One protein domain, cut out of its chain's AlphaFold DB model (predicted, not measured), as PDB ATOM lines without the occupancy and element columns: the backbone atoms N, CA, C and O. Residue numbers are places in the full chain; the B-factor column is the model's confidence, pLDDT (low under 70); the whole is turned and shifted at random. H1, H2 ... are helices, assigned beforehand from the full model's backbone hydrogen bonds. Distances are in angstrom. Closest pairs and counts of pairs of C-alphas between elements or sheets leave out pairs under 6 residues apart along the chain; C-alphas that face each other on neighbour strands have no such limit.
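Overview. This is residues 218 to 259 of the 259 residues of the protein "Transcription factor bHLH96" of Zea mays (UniProt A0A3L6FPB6). Two straight helices, H1 then H2, meet near their ends and make an open L, with a short tail at each far end and nothing filling the angle between them. The printed part has 42 residues with two named helices and no named strand, and its class is all helix. It is extended, with a radius of gyration of the C-alphas of 15.1 A and spans of 47 by 22 by 7 A.

Along the chain. Find C-alpha 222 at (375.675, 411.331, 383.400); from there H1 runs through residues 222 to 239, 25.6 A from first to last C-alpha. After Asn 240, H2 takes residues 241 to 255, 20.7 A long, and ends at C-alpha 255, (401.876, 427.577, 401.428).

Arrangement. Look at the tight link: H1 and H2 only just touch, only at the corner, with 3 pairs of C-alphas within 8 A. The closest C-alphas are those of Ile 237 and Lys 243, 6.1 A apart. The helices' lines are about perpendicular, at 87 degrees. In H1 and H2 every O i to N i+4 pair is within hydrogen-bond range.

Size, cuts and confidence. The C-alphas farthest apart, of Ser 220 and Trp 259, are 47.5 A apart. The printed part has no cut. Look for pLDDT under 70 at residues 218 to 220 and 257 to 259.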
ATOM      1  N   LEU A 218     368.316 407.426 388.033       68.06
ATOM      2  CA  LEU A 218     369.368 407.109 389.000       68.06
ATOM      3  C   LEU A 218     370.592 406.418 388.377       68.06
ATOM      4  O   LEU A 218     371.678 406.538 388.930       68.06
ATOM      5  N   HIS A 219     370.447 405.728 387.243       67.19
ATOM      6  CA  HIS A 219     371.519 404.883 386.686       67.19
ATOM      7  C   HIS A 219     371.989 405.290 385.284       67.19
ATOM      8  O   HIS A 219     373.004 404.785 384.809       67.19
ATOM      9  N   SER A 220     371.295 406.220 384.630       68.12
ATOM     10  CA  SER A 220     371.659 406.770 383.323       68.12
ATOM     11  C   SER A 220     371.888 408.282 383.342       68.12
ATOM     12  O   SER A 220     372.163 408.847 382.286       68.12
ATOM     13  N   ASP A 221     371.771 408.961 384.493       80.62
ATOM     14  CA  ASP A 221     372.130 410.379 384.597       80.62
ATOM     15  C   ASP A 221     373.665 410.537 384.573       80.62
ATOM     16  O   ASP A 221     374.353 410.127 385.520       80.62
ATOM     17  N   PRO A 222     374.234 411.148 383.516       76.19
ATOM     18  CA  PRO A 222     375.675 411.331 383.400       76.19
ATOM     19  C   PRO A 222     376.255 412.164 384.550       76.19
ATOM     20  O   PRO A 222     377.395 411.925 384.952       76.19
ATOM     21  N   LEU A 223     375.498 413.105 385.125       84.88
ATOM     22  CA  LEU A 223     375.987 413.953 386.217       84.88
ATOM     23  C   LEU A 223     376.132 413.176 387.524       84.88
ATOM     24  O   LEU A 223     377.100 413.380 388.266       84.88
ATOM     25  N   LEU A 224     375.203 412.260 387.796       84.81
ATOM     26  CA  LEU A 224     375.257 411.416 388.982       84.81
ATOM     27  C   LEU A 224     376.413 410.411 388.891       84.81
ATOM     28  O   LEU A 224     377.171 410.270 389.851       84.81
ATOM     29  N   LEU A 225     376.633 409.817 387.714       84.75
ATOM     30  CA  LEU A 225     377.780 408.937 387.451       84.75
ATOM     31  C   LEU A 225     379.123 409.670 387.588       84.75
ATOM     32  O   LEU A 225     380.075 409.134 388.162       84.75
ATOM     33  N   ILE A 226     379.210 410.911 387.103       89.94
ATOM     34  CA  ILE A 226     380.404 411.753 387.269       89.94
ATOM     35  C   ILE A 226     380.640 412.063 388.752       89.94
ATOM     36  O   ILE A 226     381.772 411.948 389.231       89.94
ATOM     37  N   ARG A 227     379.585 412.409 389.501       93.31
ATOM     38  CA  ARG A 227     379.670 412.679 390.944       93.31
ATOM     39  C   ARG A 227     380.128 411.448 391.723       93.31
ATOM     40  O   ARG A 227     381.026 411.574 392.555       93.31
ATOM     41  N   GLN A 228     379.566 410.279 391.426       93.50
ATOM     42  CA  GLN A 228     379.946 409.016 392.055       93.50
ATOM     43  C   GLN A 228     381.410 408.673 391.764       93.50
ATOM     44  O   GLN A 228     382.195 408.468 392.689       93.50
ATOM     45  N   ARG A 229     381.824 408.730 390.490       92.75
ATOM     46  CA  ARG A 229     383.224 408.511 390.093       92.75
ATOM     47  C   ARG A 229     384.179 409.485 390.789       92.75
ATOM     48  O   ARG A 229     385.281 409.094 391.172       92.75
ATOM     49  N   GLY A 230     383.772 410.743 390.960       95.31
ATOM     50  CA  GLY A 230     384.540 411.751 391.690       95.31
ATOM     51  C   GLY A 230     384.714 411.402 393.170       95.31
ATOM     52  O   GLY A 230     385.830 411.465 393.689       95.31
ATOM     53  N   GLN A 231     383.642 410.978 393.841       94.44
ATOM     54  CA  GLN A 231     383.702 410.540 395.239       94.44
ATOM     55  C   GLN A 231     384.592 409.302 395.412       94.44
ATOM     56  O   GLN A 231     385.423 409.282 396.322       94.44
ATOM     57  N   ASP A 232     384.502 408.332 394.500       92.81
ATOM     58  CA  ASP A 232     385.352 407.137 394.495       92.81
ATOM     59  C   ASP A 232     386.828 407.467 394.253       92.81
ATOM     60  O   ASP A 232     387.720 406.891 394.874       92.81
ATOM     61  N   ALA A 233     387.125 408.414 393.363       93.62
ATOM     62  CA  ALA A 233     388.495 408.867 393.149       93.62
ATOM     63  C   ALA A 233     389.060 409.535 394.414       93.62
ATOM     64  O   ALA A 233     390.190 409.246 394.816       93.62
ATOM     65  N   ILE A 234     388.266 410.381 395.078       92.25
ATOM     66  CA  ILE A 234     388.656 411.049 396.324       92.25
ATOM     67  C   ILE A 234     388.851 410.032 397.453       92.25
ATOM     68  O   ILE A 234     389.841 410.125 398.179       92.25
ATOM     69  N   SER A 235     387.951 409.058 397.612       92.19
ATOM     70  CA  SER A 235     388.080 408.024 398.647       92.19
ATOM     71  C   SER A 235     389.328 407.166 398.423       92.19
ATOM     72  O   SER A 235     390.096 406.943 399.359       92.19
ATOM     73  N   ARG A 236     389.624 406.790 397.171       93.62
ATOM     74  CA  ARG A 236     390.855 406.067 396.796       93.62
ATOM     75  C   ARG A 236     392.122 406.866 397.083       93.62
ATOM     76  O   ARG A 236     393.120 406.285 397.500       93.62
ATOM     77  N   ILE A 237     392.105 408.179 396.853       92.44
ATOM     78  CA  ILE A 237     393.242 409.046 397.181       92.44
ATOM     79  C   ILE A 237     393.408 409.131 398.699       92.44
ATOM     80  O   ILE A 237     394.513 408.909 399.178       92.44
ATOM     81  N   LYS A 238     392.326 409.364 399.452       92.75
ATOM     82  CA  LYS A 238     392.350 409.446 400.924       92.75
ATOM     83  C   LYS A 238     392.855 408.162 401.586       92.75
ATOM     84  O   LYS A 238     393.629 408.242 402.535       92.75
ATOM     85  N   ASN A 239     392.462 407.005 401.059       95.19
ATOM     86  CA  ASN A 239     392.879 405.697 401.568       95.19
ATOM     87  C   ASN A 239     394.319 405.322 401.170       95.19
ATOM     88  O   ASN A 239     394.888 404.399 401.744       95.19
ATOM     89  N   ASN A 240     394.926 406.017 400.200       95.75
ATOM     90  CA  ASN A 240     396.298 405.767 399.770       95.75
ATOM     91  C   ASN A 240     397.284 406.719 400.491       95.75
ATOM     92  O   ASN A 240     397.327 407.916 400.179       95.75
ATOM     93  N   PRO A 241     398.129 406.219 401.415       92.50
ATOM     94  CA  PRO A 241     399.001 407.068 402.227       92.50
ATOM     95  C   PRO A 241     400.113 407.747 401.417       92.50
ATOM     96  O   PRO A 241     400.530 408.849 401.772       92.50
ATOM     97  N   ILE A 242     400.563 407.137 400.316       92.88
ATOM     98  CA  ILE A 242     401.616 407.685 399.451       92.88
ATOM     99  C   ILE A 242     401.088 408.927 398.724       92.88
ATOM    100  O   ILE A 242     401.699 409.993 398.807       92.88
ATOM    101  N   LYS A 243     399.904 408.824 398.104       91.38
ATOM    102  CA  LYS A 243     399.251 409.955 397.422       91.38
ATOM    103  C   LYS A 243     398.886 411.073 398.399       91.38
ATOM    104  O   LYS A 243     399.131 412.240 398.111       91.38
ATOM    105  N   MET A 244     398.366 410.742 399.583       94.44
ATOM    106  CA  MET A 244     398.087 411.750 400.615       94.44
ATOM    107  C   MET A 244     399.354 412.437 401.133       94.44
ATOM    108  O   MET A 244     399.313 413.631 401.423       94.44
ATOM    109  N   ALA A 245     400.476 411.724 401.262       93.19
ATOM    110  CA  ALA A 245     401.747 412.318 401.672       93.19
ATOM    111  C   ALA A 245     402.314 413.255 400.596       93.19
ATOM    112  O   ALA A 245     402.803 414.334 400.927       93.19
ATOM    113  N   GLU A 246     402.216 412.877 399.323       94.00
ATOM    114  CA  GLU A 246     402.595 413.723 398.189       94.00
ATOM    115  C   GLU A 246     401.747 415.000 398.131       94.00
ATOM    116  O   GLU A 246     402.299 416.097 398.060       94.00
ATOM    117  N   ILE A 247     400.426 414.874 398.297       93.56
ATOM    118  CA  ILE A 247     399.508 416.018 398.392       93.56
ATOM    119  C   ILE A 247     399.860 416.900 399.596       93.56
ATOM    120  O   ILE A 247     399.933 418.117 399.474       93.56
ATOM    121  N   LYS A 248     400.137 416.323 400.769       93.69
ATOM    122  CA  LYS A 248     400.565 417.107 401.942       93.69
ATOM    123  C   LYS A 248     401.872 417.859 401.682       93.69
ATOM    124  O   LYS A 248     402.011 418.998 402.127       93.69
ATOM    125  N   LYS A 249     402.828 417.250 400.971       95.06
ATOM    126  CA  LYS A 249     404.094 417.896 400.587       95.06
ATOM    127  C   LYS A 249     403.861 419.038 399.601       95.06
ATOM    128  O   LYS A 249     404.405 420.118 399.824       95.06
ATOM    129  N   SER A 250     403.051 418.827 398.563       91.94
ATOM    130  CA  SER A 250     402.748 419.860 397.565       91.94
ATOM    131  C   SER A 250     401.967 421.022 398.176       91.94
ATOM    132  O   SER A 250     402.333 422.174 397.964       91.94
ATOM    133  N   VAL A 251     400.983 420.737 399.033       94.12
ATOM    134  CA  VAL A 251     400.232 421.744 399.794       94.12
ATOM    135  C   VAL A 251     401.164 422.535 400.714       94.12
ATOM    136  O   VAL A 251     401.170 423.762 400.671       94.12
ATOM    137  N   LYS A 252     402.021 421.863 401.498       92.38
ATOM    138  CA  LYS A 252     403.008 422.538 402.359       92.38
ATOM    139  C   LYS A 252     403.964 423.417 401.554       92.38
ATOM    140  O   LYS A 252     404.315 424.492 402.020       92.38
ATOM    141  N   HIS A 253     404.396 422.968 400.377       92.69
ATOM    142  CA  HIS A 253     405.275 423.745 399.505       92.69
ATOM    143  C   HIS A 253     404.564 424.972 398.922       92.69
ATOM    144  O   HIS A 253     405.136 426.057 398.951       92.69
ATOM    145  N   ALA A 254     403.307 424.824 398.491       89.38
ATOM    146  CA  ALA A 254     402.485 425.926 397.996       89.38
ATOM    147  C   ALA A 254     402.270 427.007 399.068       89.38
ATOM    148  O   ALA A 254     402.432 428.187 398.783       89.38
ATOM    149  N   TYR A 255     402.005 426.621 400.320       87.88
ATOM    150  CA  TYR A 255     401.876 427.577 401.428       87.88
ATOM    151  C   TYR A 255     403.208 428.203 401.871       87.88
ATOM    152  O   TYR A 255     403.203 429.260 402.495       87.88
ATOM    153  N   ARG A 256     404.352 427.587 401.543       82.69
ATOM    154  CA  ARG A 256     405.689 428.097 401.894       82.69
ATOM    155  C   ARG A 256     406.200 429.195 400.952       82.69
ATOM    156  O   ARG A 256     407.256 429.744 401.226       82.69
ATOM    157  N   GLY A 257     405.501 429.467 399.849       66.88
ATOM    158  CA  GLY A 257     405.814 430.550 398.905       66.88
ATOM    159  C   GLY A 257     404.814 431.710 398.933       66.88
ATOM    160  O   GLY A 257     404.847 432.546 398.039       66.88
ATOM    161  N   VAL A 258     403.896 431.728 399.908       66.56
ATOM    162  CA  VAL A 258     402.836 432.749 400.061       66.56
ATOM    163  C   VAL A 258     403.144 433.728 401.214       66.56
ATOM    164  O   VAL A 258     402.323 434.576 401.542       66.56
ATOM    165  N   TRP A 259     404.347 433.658 401.792       48.47
ATOM    166  CA  TRP A 259     404.891 434.629 402.746       48.47
ATOM    167  C   TRP A 259     406.327 434.973 402.374       48.47
ATOM    168  O   TRP A 259     407.068 434.020 402.034       48.47
TER     169      TRP A 259